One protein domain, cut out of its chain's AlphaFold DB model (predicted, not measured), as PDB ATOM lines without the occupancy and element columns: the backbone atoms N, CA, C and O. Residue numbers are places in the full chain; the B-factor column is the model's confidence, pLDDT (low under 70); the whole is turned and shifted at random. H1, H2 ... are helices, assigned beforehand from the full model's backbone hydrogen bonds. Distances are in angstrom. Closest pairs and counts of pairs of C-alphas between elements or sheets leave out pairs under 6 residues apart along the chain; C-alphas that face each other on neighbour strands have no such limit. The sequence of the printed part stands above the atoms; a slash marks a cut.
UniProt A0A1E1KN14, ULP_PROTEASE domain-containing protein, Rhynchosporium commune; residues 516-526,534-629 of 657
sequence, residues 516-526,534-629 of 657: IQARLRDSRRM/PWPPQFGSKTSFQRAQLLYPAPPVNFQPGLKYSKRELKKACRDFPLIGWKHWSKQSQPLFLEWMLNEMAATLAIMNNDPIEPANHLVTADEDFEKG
ATOM      1  N   ILE A 516      14.940  -4.530 102.700       83.69
ATOM      2  CA  ILE A 516      15.825  -5.124 103.717       83.69
ATOM      3  C   ILE A 516      17.164  -5.567 103.107       83.69
ATOM      4  O   ILE A 516      18.219  -5.275 103.661       83.69
ATOM      5  N   GLN A 517      17.150  -6.260 101.965       88.56
ATOM      6  CA  GLN A 517      18.377  -6.708 101.292       88.56
ATOM      7  C   GLN A 517      19.225  -5.534 100.781       88.56
ATOM      8  O   GLN A 517      20.454  -5.608 100.812       88.56
ATOM      9  N   ALA A 518      18.577  -4.461 100.325       86.00
ATOM     10  CA  ALA A 518      19.234  -3.234  99.912       86.00
ATOM     11  C   ALA A 518      19.845  -2.508 101.119       86.00
ATOM     12  O   ALA A 518      21.052  -2.297 101.110       86.00
ATOM     13  N   ARG A 519      19.084  -2.261 102.198       82.62
ATOM     14  CA  ARG A 519      19.584  -1.671 103.460       82.62
ATOM     15  C   ARG A 519      20.723  -2.488 104.083       82.62
ATOM     16  O   ARG A 519      21.707  -1.923 104.539       82.62
ATOM     17  N   LEU A 520      20.661  -3.821 104.045       84.38
ATOM     18  CA  LEU A 520      21.756  -4.680 104.524       84.38
ATOM     19  C   LEU A 520      23.029  -4.569 103.670       84.38
ATOM     20  O   LEU A 520      24.125  -4.732 104.204       84.38
ATOM     21  N   ARG A 521      22.924  -4.263 102.373       81.94
ATOM     22  CA  ARG A 521      24.089  -3.944 101.524       81.94
ATOM     23  C   ARG A 521      24.563  -2.503 101.727       81.94
ATOM     24  O   ARG A 521      25.768  -2.276 101.781       81.94
ATOM     25  N   ASP A 522      23.631  -1.576 101.927       71.88
ATOM     26  CA  ASP A 522      23.881  -0.165 102.245       71.88
ATOM     27  C   ASP A 522      24.429   0.042 103.671       71.88
ATOM     28  O   ASP A 522      25.045   1.058 103.964       71.88
ATOM     29  N   SER A 523      24.355  -0.971 104.545       54.75
ATOM     30  CA  SER A 523      25.092  -1.001 105.822       54.75
ATOM     31  C   SER A 523      26.622  -0.971 105.649       54.75
ATOM     32  O   SER A 523      27.359  -0.760 106.610       54.75
ATOM     33  N   ARG A 524      27.105  -1.153 104.408       50.25
ATOM     34  CA  ARG A 524      28.466  -0.831 103.967       50.25
ATOM     35  C   ARG A 524      28.508   0.358 103.002       50.25
ATOM     36  O   ARG A 524      29.328   0.361 102.079       50.25
ATOM     37  N   ARG A 525      27.695   1.396 103.224       50.28
ATOM     38  CA  ARG A 525      28.080   2.742 102.795       50.28
ATOM     39  C   ARG A 525      29.504   2.961 103.285       50.28
ATOM     40  O   ARG A 525      29.782   2.897 104.481       50.28
ATOM     41  N   MET A 526      30.419   3.206 102.352       39.25
ATOM     42  CA  MET A 526      31.598   3.967 102.725       39.25
ATOM     43  C   MET A 526      31.053   5.274 103.302       39.25
ATOM     44  O   MET A 526      30.272   5.933 102.615       39.25
ATOM     45  N   PRO A 534      37.064  21.868  98.199       60.34
ATOM     46  CA  PRO A 534      36.149  22.785  98.902       60.34
ATOM     47  C   PRO A 534      34.680  22.666  98.434       60.34
ATOM     48  O   PRO A 534      33.934  23.643  98.389       60.34
ATOM     49  N   TRP A 535      34.279  21.482  97.982       65.81
ATOM     50  CA  TRP A 535      32.983  21.229  97.384       65.81
ATOM     51  C   TRP A 535      31.934  20.948  98.461       65.81
ATOM     52  O   TRP A 535      32.161  20.085  99.307       65.81
ATOM     53  N   PRO A 536      30.751  21.578  98.386       57.66
ATOM     54  CA  PRO A 536      29.564  21.096  99.072       57.66
ATOM     55  C   PRO A 536      29.329  19.586  98.854       57.66
ATOM     56  O   PRO A 536      29.556  19.093  97.741       57.66
ATOM     57  N   PRO A 537      28.829  18.844  99.863       56.12
ATOM     58  CA  PRO A 537      28.668  17.390  99.786       56.12
ATOM     59  C   PRO A 537      27.855  16.875  98.591       56.12
ATOM     60  O   PRO A 537      28.086  15.743  98.160       56.12
ATOM     61  N   GLN A 538      26.956  17.683  98.005       56.97
ATOM     62  CA  GLN A 538      26.151  17.267  96.848       56.97
ATOM     63  C   GLN A 538      26.968  16.846  95.614       56.97
ATOM     64  O   GLN A 538      26.458  16.105  94.776       56.97
ATOM     65  N   PHE A 539      28.240  17.243  95.515       55.47
ATOM     66  CA  PHE A 539      29.139  16.844  94.424       55.47
ATOM     67  C   PHE A 539      29.849  15.491  94.637       55.47
ATOM     68  O   PHE A 539      30.638  15.061  93.788       55.47
ATOM     69  N   GLY A 540      29.594  14.807  95.760       55.94
ATOM     70  CA  GLY A 540      30.219  13.536  96.131       55.94
ATOM     71  C   GLY A 540      29.837  12.369  95.210       55.94
ATOM     72  O   GLY A 540      28.926  11.596  95.511       55.94
ATOM     73  N   SER A 541      30.601  12.188  94.128       43.16
ATOM     74  CA  SER A 541      30.363  11.289  92.973       43.16
ATOM     75  C   SER A 541      30.114   9.781  93.224       43.16
ATOM     76  O   SER A 541      30.030   9.000  92.272       43.16
ATOM     77  N   LYS A 542      30.006   9.338  94.482       48.00
ATOM     78  CA  LYS A 542      29.741   7.945  94.892       48.00
ATOM     79  C   LYS A 542      28.441   7.754  95.679       48.00
ATOM     80  O   LYS A 542      28.014   6.611  95.825       48.00
ATOM     81  N   THR A 543      27.831   8.827  96.179       42.34
ATOM     82  CA  THR A 543      26.660   8.776  97.077       42.34
ATOM     83  C   THR A 543      25.455   9.569  96.572       42.34
ATOM     84  O   THR A 543      24.454   9.623  97.270       42.34
ATOM     85  N   SER A 544      25.501  10.093  95.345       42.38
ATOM     86  CA  SER A 544      24.397  10.802  94.683       42.38
ATOM     87  C   SER A 544      23.967  10.038  93.418       42.38
ATOM     88  O   SER A 544      24.792   9.781  92.542       42.38
ATOM     89  N   PHE A 545      22.690   9.656  93.287       41.41
ATOM     90  CA  PHE A 545      22.107   9.123  92.040       41.41
ATOM     91  C   PHE A 545      20.934   9.986  91.625       41.41
ATOM     92  O   PHE A 545      19.781   9.568  91.543       41.41
ATOM     93  N   GLN A 546      21.250  11.234  91.338       47.31
ATOM     94  CA  GLN A 546      20.231  12.161  90.919       47.31
ATOM     95  C   GLN A 546      19.898  11.855  89.451       47.31
ATOM     96  O   GLN A 546      20.743  11.896  88.553       47.31
ATOM     97  N   ARG A 547      18.660  11.420  89.224       39.41
ATOM     98  CA  ARG A 547      18.009  11.267  87.917       39.41
ATOM     99  C   ARG A 547      16.523  11.487  88.125       39.41
ATOM    100  O   ARG A 547      15.999  11.150  89.174       39.41
ATOM    101  N   ALA A 548      15.833  12.014  87.119       37.91
ATOM    102  CA  ALA A 548      14.381  12.204  87.166       37.91
ATOM    103  C   ALA A 548      13.880  12.963  88.423       37.91
ATOM    104  O   ALA A 548      12.890  12.580  89.038       37.91
ATOM    105  N   GLN A 549      14.532  14.096  88.717       42.84
ATOM    106  CA  GLN A 549      14.005  15.208  89.528       42.84
ATOM    107  C   GLN A 549      13.999  15.068  91.070       42.84
ATOM    108  O   GLN A 549      13.405  15.930  91.701       42.84
ATOM    109  N   LEU A 550      14.670  14.080  91.687       43.44
ATOM    110  CA  LEU A 550      14.840  14.015  93.158       43.44
ATOM    111  C   LEU A 550      16.253  13.576  93.612       43.44
ATOM    112  O   LEU A 550      17.087  13.155  92.806       43.44
ATOM    113  N   LEU A 551      16.508  13.729  94.918       49.31
ATOM    114  CA  LEU A 551      17.814  13.999  95.546       49.31
ATOM    115  C   LEU A 551      18.769  12.821  95.825       49.31
ATOM    116  O   LEU A 551      19.946  13.043  96.112       49.31
ATOM    117  N   TYR A 552      18.274  11.589  95.806       53.66
ATOM    118  CA  TYR A 552      18.793  10.520  96.669       53.66
ATOM    119  C   TYR A 552      20.034   9.748  96.149       53.66
ATOM    120  O   TYR A 552      20.378   9.826  94.964       53.66
ATOM    121  N   PRO A 553      20.716   8.963  97.015       53.38
ATOM    122  CA  PRO A 553      21.803   8.059  96.626       53.38
ATOM    123  C   PRO A 553      21.397   6.969  95.632       53.38
ATOM    124  O   PRO A 553      20.220   6.658  95.478       53.38
ATOM    125  N   ALA A 554      22.377   6.313  94.996       57.94
ATOM    126  CA  ALA A 554      22.109   5.128  94.176       57.94
ATOM    127  C   ALA A 554      21.546   4.019  95.070       57.94
ATOM    128  O   ALA A 554      22.307   3.490  95.883       57.94
ATOM    129  N   PRO A 555      20.271   3.609  94.933       69.25
ATOM    130  CA  PRO A 555      19.764   2.519  95.742       69.25
ATOM    131  C   PRO A 555      20.525   1.252  95.311       69.25
ATOM    132  O   PRO A 555      20.492   0.909  94.123       69.25
ATOM    133  N   PRO A 556      21.208   0.516  96.210       77.62
ATOM    134  CA  PRO A 556      22.011  -0.657  95.844       77.62
ATOM    135  C   PRO A 556      21.166  -1.887  95.443       77.62
ATOM    136  O   PRO A 556      21.610  -3.024  95.582       77.62
ATOM    137  N   VAL A 557      19.953  -1.675  94.918       81.25
ATOM    138  CA  VAL A 557      18.863  -2.631  94.638       81.25
ATOM    139  C   VAL A 557      19.098  -3.561  93.435       81.25
ATOM    140  O   VAL A 557      18.139  -4.022  92.829       81.25
ATOM    141  N   ASN A 558      20.350  -3.865  93.075       86.31
ATOM    142  CA  ASN A 558      20.715  -4.688  91.903       86.31
ATOM    143  C   ASN A 558      20.320  -4.098  90.529       86.31
ATOM    144  O   ASN A 558      20.139  -4.837  89.559       86.31
ATOM    145  N   PHE A 559      20.171  -2.773  90.423       85.88
ATOM    146  CA  PHE A 559      19.865  -2.137  89.143       85.88
ATOM    147  C   PHE A 559      21.071  -2.172  88.188       85.88
ATOM    148  O   PHE A 559      22.167  -1.730  88.525       85.88
ATOM    149  N   GLN A 560      20.853  -2.667  86.969       84.75
ATOM    150  CA  GLN A 560      21.857  -2.788  85.913       84.75
ATOM    151  C   GLN A 560      21.443  -1.911  84.715       84.75
ATOM    152  O   GLN A 560      20.567  -2.315  83.948       84.75
ATOM    153  N   PRO A 561      22.064  -0.731  84.501       76.19
ATOM    154  CA  PRO A 561      21.610   0.257  83.510       76.19
ATOM    155  C   PRO A 561      21.564  -0.195  82.039       76.19
ATOM    156  O   PRO A 561      21.021   0.530  81.209       76.19
ATOM    157  N   GLY A 562      22.147  -1.350  81.700       80.75
ATOM    158  CA  GLY A 562      22.087  -1.951  80.363       80.75
ATOM    159  C   GLY A 562      20.929  -2.936  80.142       80.75
ATOM    160  O   GLY A 562      20.718  -3.366  79.009       80.75
ATOM    161  N   LEU A 563      20.179  -3.317  81.185       84.88
ATOM    162  CA  LEU A 563      19.076  -4.275  81.071       84.88
ATOM    163  C   LEU A 563      17.737  -3.588  80.767       84.88
ATOM    164  O   LEU A 563      17.345  -2.611  81.404       84.88
ATOM    165  N   LYS A 564      16.983  -4.162  79.823       89.38
ATOM    166  CA  LYS A 564      15.599  -3.772  79.514       89.38
ATOM    167  C   LYS A 564      14.616  -4.503  80.439       89.38
ATOM    168  O   LYS A 564      13.966  -5.450  80.012       89.38
ATOM    169  N   TYR A 565      14.519  -4.065  81.694       90.69
ATOM    170  CA  TYR A 565      13.583  -4.618  82.685       90.69
ATOM    171  C   TYR A 565      12.122  -4.477  82.242       90.69
ATOM    172  O   TYR A 565      11.642  -3.356  82.060       90.69
ATOM    173  N   SER A 566      11.412  -5.592  82.091       92.38
ATOM    174  CA  SER A 566       9.991  -5.630  81.732       92.38
ATOM    175  C   SER A 566       9.114  -4.906  82.761       92.38
ATOM    176  O   SER A 566       9.430  -4.851  83.952       92.38
ATOM    177  N   LYS A 567       7.938  -4.415  82.341       92.88
ATOM    178  CA  LYS A 567       6.936  -3.874  83.279       92.88
ATOM    179  C   LYS A 567       6.585  -4.860  84.398       92.88
ATOM    180  O   LYS A 567       6.298  -4.410  85.499       92.88
ATOM    181  N   ARG A 568       6.613  -6.175  84.147       90.00
ATOM    182  CA  ARG A 568       6.344  -7.217  85.152       90.00
ATOM    183  C   ARG A 568       7.458  -7.323  86.194       90.00
ATOM    184  O   ARG A 568       7.145  -7.378  87.380       90.00
ATOM    185  N   GLU A 569       8.728  -7.258  85.788       92.19
ATOM    186  CA  GLU A 569       9.863  -7.158  86.722       92.19
ATOM    187  C   GLU A 569       9.766  -5.887  87.583       92.19
ATOM    188  O   GLU A 569       9.930  -5.968  88.797       92.19
ATOM    189  N   LEU A 570       9.407  -4.740  86.991       94.00
ATOM    190  CA  LEU A 570       9.220  -3.474  87.719       94.00
ATOM    191  C   LEU A 570       8.005  -3.518  88.669       94.00
ATOM    192  O   LEU A 570       8.128  -3.190  89.846       94.00
ATOM    193  N   LYS A 571       6.843  -4.011  88.204       94.19
ATOM    194  CA  LYS A 571       5.638  -4.256  89.029       94.19
ATOM    195  C   LYS A 571       5.939  -5.209  90.197       94.19
ATOM    196  O   LYS A 571       5.353  -5.041  91.261       94.19
ATOM    197  N   LYS A 572       6.825  -6.201  90.019       92.75
ATOM    198  CA  LYS A 572       7.284  -7.097  91.097       92.75
ATOM    199  C   LYS A 572       8.228  -6.375  92.061       92.75
ATOM    200  O   LYS A 572       8.028  -6.460  93.267       92.75
ATOM    201  N   ALA A 573       9.196  -5.625  91.545       92.06
ATOM    202  CA  ALA A 573      10.137  -4.863  92.359       92.06
ATOM    203  C   ALA A 573       9.426  -3.822  93.247       92.06
ATOM    204  O   ALA A 573       9.765  -3.714  94.416       92.06
ATOM    205  N   CYS A 574       8.354  -3.181  92.759       92.50
ATOM    206  CA  CYS A 574       7.460  -2.305  93.542       92.50
ATOM    207  C   CYS A 574       6.604  -3.023  94.616       92.50
ATOM    208  O   CYS A 574       5.782  -2.387  95.276       92.50
ATOM    209  N   ARG A 575       6.721  -4.351  94.752       91.06
ATOM    210  CA  ARG A 575       6.078  -5.170  95.801       91.06
ATOM    211  C   ARG A 575       7.130  -5.765  96.739       91.06
ATOM    212  O   ARG A 575       6.961  -5.709  97.950       91.06
ATOM    213  N   ASP A 576       8.217  -6.294  96.170       88.56
ATOM    214  CA  ASP A 576       9.414  -6.772  96.885       88.56
ATOM    215  C   ASP A 576      10.078  -5.645  97.704       88.56
ATOM    216  O   ASP A 576      10.663  -5.867  98.767       88.56
ATOM    217  N   PHE A 577       9.977  -4.428  97.180       89.44
ATOM    218  CA  PHE A 577      10.292  -3.160  97.806       89.44
ATOM    219  C   PHE A 577       8.961  -2.375  97.843       89.44
ATOM    220  O   PHE A 577       8.446  -2.044  96.773       89.44
ATOM    221  N   PRO A 578       8.338  -2.149  99.017       85.62
ATOM    222  CA  PRO A 578       6.895  -1.885  99.123       85.62
ATOM    223  C   PRO A 578       6.502  -0.423  98.829       85.62
ATOM    224  O   PRO A 578       5.979   0.281  99.689       85.62
ATOM    225  N   LEU A 579       6.736   0.031  97.597       86.38
ATOM    226  CA  LEU A 579       6.415   1.389  97.157       86.38
ATOM    227  C   LEU A 579       4.901   1.649  97.158       86.38
ATOM    228  O   LEU A 579       4.094   0.792  96.784       86.38
ATOM    229  N   ILE A 580       4.505   2.871  97.504       86.12
ATOM    230  CA  ILE A 580       3.114   3.329  97.403       86.12
ATOM    231  C   ILE A 580       2.878   3.903  95.991       86.12
ATOM    232  O   ILE A 580       3.806   4.218  95.258       86.12
ATOM    233  N   GLY A 581       1.628   3.934  95.518       85.56
ATOM    234  CA  GLY A 581       1.277   4.565  94.236       85.56
ATOM    235  C   GLY A 581       1.705   3.840  92.943       85.56
ATOM    236  O   GLY A 581       1.217   4.216  91.874       85.56
ATOM    237  N   TRP A 582       2.518   2.770  92.990       91.94
ATOM    238  CA  TRP A 582       3.075   2.122  91.780       91.94
ATOM    239  C   TRP A 582       2.029   1.701  90.737       91.94
ATOM    240  O   TRP A 582       2.311   1.731  89.543       91.94
ATOM    241  N   LYS A 583       0.800   1.368  91.157       91.50
ATOM    242  CA  LYS A 583      -0.328   1.011  90.268       91.50
ATOM    243  C   LYS A 583      -0.780   2.146  89.339       91.50
ATOM    244  O   LYS A 583      -1.404   1.882  88.310       91.50
ATOM    245  N   HIS A 584      -0.504   3.401  89.693       84.38
ATOM    246  CA  HIS A 584      -0.672   4.531  88.781       84.38
ATOM    247  C   HIS A 584       0.501   4.573  87.792       84.38
ATOM    248  O   HIS A 584       0.300   4.580  86.577       84.38
ATOM    249  N   TRP A 585       1.732   4.545  88.306       85.00
ATOM    250  CA  TRP A 585       2.949   4.700  87.510       85.00
ATOM    251  C   TRP A 585       3.224   3.542  86.543       85.00
ATOM    252  O   TRP A 585       3.734   3.784  85.452       85.00
ATOM    253  N   SER A 586       2.783   2.314  86.834       91.06
ATOM    254  CA  SER A 586       2.919   1.169  85.917       91.06
ATOM    255  C   SER A 586       2.119   1.306  84.612       91.06
ATOM    256  O   SER A 586       2.332   0.534  83.675       91.06
ATOM    257  N   LYS A 587       1.207   2.289  84.530       88.00
ATOM    258  CA  LYS A 587       0.464   2.663  83.310       88.00
ATOM    259  C   LYS A 587       1.265   3.585  82.379       88.00
ATOM    260  O   LYS A 587       0.877   3.780  81.224       88.00
ATOM    261  N   GLN A 588       2.361   4.161  82.875       86.62
ATOM    262  CA  GLN A 588       3.264   5.015  82.105       86.62
ATOM    263  C   GLN A 588       4.167   4.180  81.180       86.62
ATOM    264  O   GLN A 588       4.056   2.952  81.096       86.62
ATOM    265  N   SER A 589       5.052   4.843  80.434       86.50
ATOM    266  CA  SER A 589       6.075   4.136  79.662       86.50
ATOM    267  C   SER A 589       7.063   3.435  80.604       86.50
ATOM    268  O   SER A 589       7.387   3.940  81.676       86.50
ATOM    269  N   GLN A 590       7.558   2.265  80.194       90.56
ATOM    270  CA  GLN A 590       8.522   1.465  80.961       90.56
ATOM    271  C   GLN A 590       9.749   2.275  81.444       90.56
ATOM    272  O   GLN A 590      10.105   2.108  82.609       90.56
ATOM    273  N   PRO A 591      10.365   3.184  80.650       82.56
ATOM    274  CA  PRO A 591      11.459   4.024  81.140       82.56
ATOM    275  C   PRO A 591      11.042   4.985  82.259       82.56
ATOM    276  O   PRO A 591      11.749   5.070  83.255       82.56
ATOM    277  N   LEU A 592       9.886   5.654  82.143       75.44
ATOM    278  CA  LEU A 592       9.397   6.576  83.178       75.44
ATOM    279  C   LEU A 592       8.984   5.840  84.458       75.44
ATOM    280  O   LEU A 592       9.188   6.353  85.552       75.44
ATOM    281  N   PHE A 593       8.421   4.635  84.331       87.81
ATOM    282  CA  PHE A 593       8.088   3.792  85.481       87.81
ATOM    283  C   PHE A 593       9.348   3.290  86.202       87.81
ATOM    284  O   PHE A 593       9.385   3.301  87.427       87.81
ATOM    285  N   LEU A 594      10.396   2.916  85.456       88.38
ATOM    286  CA  LEU A 594      11.708   2.559  86.006       88.38
ATOM    287  C   LEU A 594      12.396   3.755  86.686       88.38
ATOM    288  O   LEU A 594      12.891   3.602  87.798       88.38
ATOM    289  N   GLU A 595      12.429   4.925  86.039       80.19
ATOM    290  CA  GLU A 595      13.038   6.139  86.602       80.19
ATOM    291  C   GLU A 595      12.305   6.574  87.891       80.19
ATOM    292  O   GLU A 595      12.963   6.801  88.901       80.19
ATOM    293  N   TRP A 596      10.965   6.555  87.926       85.56
ATOM    294  CA  TRP A 596      10.191   6.789  89.160       85.56
ATOM    295  C   TRP A 596      10.466   5.745  90.256       85.56
ATOM    296  O   TRP A 596      10.754   6.104  91.395       85.56
ATOM    297  N   MET A 597      10.416   4.452  89.915       89.44
ATOM    298  CA  MET A 597      10.593   3.358  90.876       89.44
ATOM    299  C   MET A 597      11.958   3.422  91.572       89.44
ATOM    300  O   MET A 597      12.039   3.208  92.779       89.44
ATOM    301  N   LEU A 598      13.026   3.718  90.825       85.69
ATOM    302  CA  LEU A 598      14.367   3.861  91.395       85.69
ATOM    303  C   LEU A 598      14.446   5.034  92.376       85.69
ATOM    304  O   LEU A 598      15.081   4.897  93.417       85.69
ATOM    305  N   ASN A 599      13.776   6.150  92.086       76.44
ATOM    306  CA  ASN A 599      13.801   7.328  92.949       76.44
ATOM    307  C   ASN A 599      13.070   7.084  94.270       76.44
ATOM    308  O   ASN A 599      13.583   7.444  95.323       76.44
ATOM    309  N   GLU A 600      11.920   6.412  94.242       82.56
ATOM    310  CA  GLU A 600      11.177   6.096  95.470       82.56
ATOM    311  C   GLU A 600      11.899   5.011  96.288       82.56
ATOM    312  O   GLU A 600      11.918   5.078  97.517       82.56
ATOM    313  N   MET A 601      12.579   4.055  95.633       87.62
ATOM    314  CA  MET A 601      13.487   3.117  96.313       87.62
ATOM    315  C   MET A 601      14.646   3.845  97.003       87.62
ATOM    316  O   MET A 601      15.004   3.502  98.128       87.62
ATOM    317  N   ALA A 602      15.231   4.840  96.338       79.62
ATOM    318  CA  ALA A 602      16.324   5.640  96.871       79.62
ATOM    319  C   ALA A 602      15.876   6.499  98.065       79.62
ATOM    320  O   ALA A 602      16.522   6.461  99.111       79.62
ATOM    321  N   ALA A 603      14.731   7.175  97.943       75.19
ATOM    322  CA  ALA A 603      14.108   7.936  99.022       75.19
ATOM    323  C   ALA A 603      13.806   7.053 100.237       75.19
ATOM    324  O   ALA A 603      14.215   7.364 101.351       75.19
ATOM    325  N   THR A 604      13.175   5.894 100.026       81.38
ATOM    326  CA  THR A 604      12.876   4.957 101.120       81.38
ATOM    327  C   THR A 604      14.146   4.498 101.845       81.38
ATOM    328  O   THR A 604      14.151   4.418 103.070       81.38
ATOM    329  N   LEU A 605      15.245   4.223 101.128       81.94
ATOM    330  CA  LEU A 605      16.511   3.858 101.776       81.94
ATOM    331  C   LEU A 605      17.154   5.024 102.538       81.94
ATOM    332  O   LEU A 605      17.807   4.773 103.548       81.94
ATOM    333  N   ALA A 606      16.954   6.268 102.098       74.69
ATOM    334  CA  ALA A 606      17.409   7.448 102.824       74.69
ATOM    335  C   ALA A 606      16.685   7.584 104.178       74.69
ATOM    336  O   ALA A 606      17.348   7.668 105.215       74.69
ATOM    337  N   ILE A 607      15.348   7.456 104.188       75.94
ATOM    338  CA  ILE A 607      14.532   7.401 105.419       75.94
ATOM    339  C   ILE A 607      15.033   6.276 106.335       75.94
ATOM    340  O   ILE A 607      15.401   6.515 107.482       75.94
ATOM    341  N   MET A 608      15.150   5.053 105.802       79.12
ATOM    342  CA  MET A 608      15.608   3.878 106.555       79.12
ATOM    343  C   MET A 608      17.022   4.024 107.148       79.12
ATOM    344  O   MET A 608      17.402   3.231 108.013       79.12
ATOM    345  N   ASN A 609      17.830   4.980 106.698       76.75
ATOM    346  CA  ASN A 609      19.162   5.239 107.243       76.75
ATOM    347  C   ASN A 609      19.204   6.442 108.202       76.75
ATOM    348  O   ASN A 609      20.222   6.626 108.869       76.75
ATOM    349  N   ASN A 610      18.108   7.199 108.333       74.00
ATOM    350  CA  ASN A 610      18.059   8.537 108.934       74.00
ATOM    351  C   ASN A 610      18.994   9.534 108.221       74.00
ATOM    352  O   ASN A 610      19.688  10.321 108.868       74.00
ATOM    353  N   ASP A 611      19.035   9.488 106.885       68.31
ATOM    354  CA  ASP A 611      19.675  10.547 106.100       68.31
ATOM    355  C   ASP A 611      18.922  11.880 106.317       68.31
ATOM    356  O   ASP A 611      17.693  11.870 106.392       68.31
ATOM    357  N   PRO A 612      19.607  13.039 106.365       54.81
ATOM    358  CA  PRO A 612      19.002  14.342 106.677       54.81
ATOM    359  C   PRO A 612      18.210  14.957 105.503       54.81
ATOM    360  O   PRO A 612      18.101  16.175 105.398       54.81
ATOM    361  N   ILE A 613      17.703  14.127 104.589       55.78
ATOM    362  CA  ILE A 613      16.918  14.541 103.424       55.78
ATOM    363  C   ILE A 613      15.480  14.108 103.682       55.78
ATOM    364  O   ILE A 613      15.175  12.914 103.622       55.78
ATOM    365  N   GLU A 614      14.600  15.067 103.966       51.81
ATOM    366  CA  GLU A 614      13.185  14.762 104.154       51.81
ATOM    367  C   GLU A 614      12.580  14.183 102.857       51.81
ATOM    368  O   GLU A 614      12.933  14.598 101.748       51.81
ATOM    369  N   PRO A 615      11.720  13.157 102.957       50.88
ATOM    370  CA  PRO A 615      11.104  12.546 101.795       50.88
ATOM    371  C   PRO A 615       9.841  13.309 101.381       50.88
ATOM    372  O   PRO A 615       9.024  13.674 102.225       50.88
ATOM    373  N   ALA A 616       9.619  13.458 100.071       48.00
ATOM    374  CA  ALA A 616       8.385  14.041  99.542       48.00
ATOM    375  C   ALA A 616       7.133  13.416 100.200       48.00
ATOM    376  O   ALA A 616       7.011  12.191 100.275       48.00
ATOM    377  N   ASN A 617       6.208  14.262 100.671       48.66
ATOM    378  CA  ASN A 617       5.186  13.949 101.687       48.66
ATOM    379  C   ASN A 617       4.384  12.637 101.514       48.66
ATOM    380  O   ASN A 617       3.914  12.070 102.502       48.66
ATOM    381  N   HIS A 618       4.211  12.111 100.295       51.41
ATOM    382  CA  HIS A 618       3.527  10.828 100.074       51.41
ATOM    383  C   HIS A 618       4.307   9.607 100.598       51.41
ATOM    384  O   HIS A 618       3.689   8.600 100.956       51.41
ATOM    385  N   LEU A 619       5.638   9.694 100.679       44.66
ATOM    386  CA  LEU A 619       6.538   8.607 101.086       44.66
ATOM    387  C   LEU A 619       6.508   8.305 102.589       44.66
ATOM    388  O   LEU A 619       6.673   7.145 102.964       44.66
ATOM    389  N   VAL A 620       6.255   9.305 103.445       47.50
ATOM    390  CA  VAL A 620       6.240   9.159 104.920       47.50
ATOM    391  C   VAL A 620       5.300   8.026 105.363       47.50
ATOM    392  O   VAL A 620       5.606   7.254 106.270       47.50
ATOM    393  N   THR A 621       4.188   7.849 104.643       51.31
ATOM    394  CA  THR A 621       3.194   6.798 104.914       51.31
ATOM    395  C   THR A 621       3.689   5.361 104.690       51.31
ATOM    396  O   THR A 621       3.028   4.424 105.138       51.31
ATOM    397  N   ALA A 622       4.828   5.155 104.016       49.91
ATOM    398  CA  ALA A 622       5.388   3.827 103.759       49.91
ATOM    399  C   ALA A 622       6.211   3.285 104.940       49.91
ATOM    400  O   ALA A 622       6.107   2.098 105.251       49.91
ATOM    401  N   ASP A 623       6.998   4.135 105.605       49.25
ATOM    402  CA  ASP A 623       7.902   3.712 106.685       49.25
ATOM    403  C   ASP A 623       7.130   3.425 107.987       49.25
ATOM    404  O   ASP A 623       7.323   2.389 108.625       49.25
ATOM    405  N   GLU A 624       6.112   4.243 108.287       55.88
ATOM    406  CA  GLU A 624       5.152   3.976 109.366       55.88
ATOM    407  C   GLU A 624       4.450   2.610 109.231       55.88
ATOM    408  O   GLU A 624       4.162   1.961 110.240       55.88
ATOM    409  N   ASP A 625       4.144   2.163 108.009       56.69
ATOM    410  CA  ASP A 625       3.512   0.857 107.748       56.69
ATOM    411  C   ASP A 625       4.542  -0.298 107.794       56.69
ATOM    412  O   ASP A 625       4.175  -1.463 107.990       56.69
ATOM    413  N   PHE A 626       5.836   0.026 107.661       54.59
ATOM    414  CA  PHE A 626       6.964  -0.903 107.724       54.59
ATOM    415  C   PHE A 626       7.357  -1.226 109.173       54.59
ATOM    416  O   PHE A 626       7.387  -2.405 109.548       54.59
ATOM    417  N   GLU A 627       7.568  -0.210 110.021       55.25
ATOM    418  CA  GLU A 627       7.881  -0.398 111.451       55.25
ATOM    419  C   GLU A 627       6.784  -1.169 112.197       55.25
ATOM    420  O   GLU A 627       7.064  -2.014 113.052       55.25
ATOM    421  N   LYS A 628       5.513  -0.953 111.829       59.31
ATOM    422  CA  LYS A 628       4.343  -1.612 112.443       59.31
ATOM    423  C   LYS A 628       4.192  -3.097 112.071       59.31
ATOM    424  O   LYS A 628       3.216  -3.741 112.465       59.31
ATOM    425  N   GLY A 629       5.162  -3.680 111.361       44.84
ATOM    426  CA  GLY A 629       5.360  -5.130 111.322       44.84
ATOM    427  C   GLY A 629       4.369  -5.906 110.451       44.84
ATOM    428  O   GLY A 629       4.015  -7.040 110.782       44.84
TER     429      GLY A 629
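Overview. This is residues 516 to 526 and 534 to 629 of the 657 residues of the protein "ULP_PROTEASE domain-containing protein" of Rhynchosporium commune (UniProt A0A1E1KN14). One long helix, H4, runs through the middle, and four shorter helices pack round it: H2 and H3 on its first part, H1 and H5 on its last. H2 is side by side with H4, H1 crosses it, and a long stretch without named elements, residues 534 to 566, comes before H2. The printed part has 107 residues with five named helices, H1 to H5 along the chain, and no named strand; the class is all helix, though under half of the residues, 49, are in named elements. The whole is compact, with a radius of gyration of the C-alphas of 13.9 A, and spans 43 by 36 by 24 A.

Arrangement. Start from the hub, H4, residues 590 to 609, which touches the four other helices. With its residues 590 to 597 alone it touches H2, residues 567 to 576, at a shallow tilt of 14 degrees, the same way; their closest C-alphas, of Lys 567 and Gln 590, are 6.0 A apart. With residues 592 to 597 alone H4 touches H3, residues 582 to 585; look at the closest C-alphas, of Trp 585 and Phe 593, 5.6 A apart. H2 and H3 are close but not clearly touching, their closest C-alphas, of Cys 574 and Trp 582, 6.5 A apart. Toward the other end, H4 touches H1, residues 516 to 522, with residues 605 to 609 alone, about perpendicular at 76 degrees; the closest C-alphas, of Arg 519 and Leu 605, are 6.5 A apart. With residues 604 to 608 alone H4 only just touches H5, residues 620 to 627, with 3 pairs of C-alphas within 8 A, the closest those of Thr 604 and Asp 623 at 7.6 A; the tilt is steep, 60 degrees, the same way. H1 is apart from H2, H3 and H5. The helix packing is mostly crossed, but only just: of the three pairs that touch and have a tilt, H2 and H4 stand at a shallow tilt of 14 degrees, while H1 and H4 are about perpendicular at 76 degrees and H4 and H5 stand at a steep tilt of 60 degrees. Every O i to N i+4 pair is within hydrogen-bond range in H1 and H4, 5 of 6 are in H2 and 2 of 4 in H5, while H3 is too short for such a pair.

Along the chain. Find C-alpha 590 at (8.522, 1.465, 80.961); from there H4 runs 28.6 A to C-alpha 609 at (19.162, 5.239, 107.243). H2 is 14.1 A long, H5 11.7 A, H1 9.6 A and H3 5.0 A. H1 begins at C-alpha 516, (15.825, -5.124, 103.717).

Size, cuts and confidence. The C-alphas farthest apart are those of Pro 534 and Arg 568, 44.5 A. Residues 527 to 533 are not printed, and the gap between C-alphas 526 and 534 is 19.7 A. Of the links printed whole, H2 to H3 and H3 to H4 are tight and H4 to H5 is short. The mean pLDDT of the printed part is 71.0; residues 523 to 526, 534 to 555 and 611 to 629 are under 70.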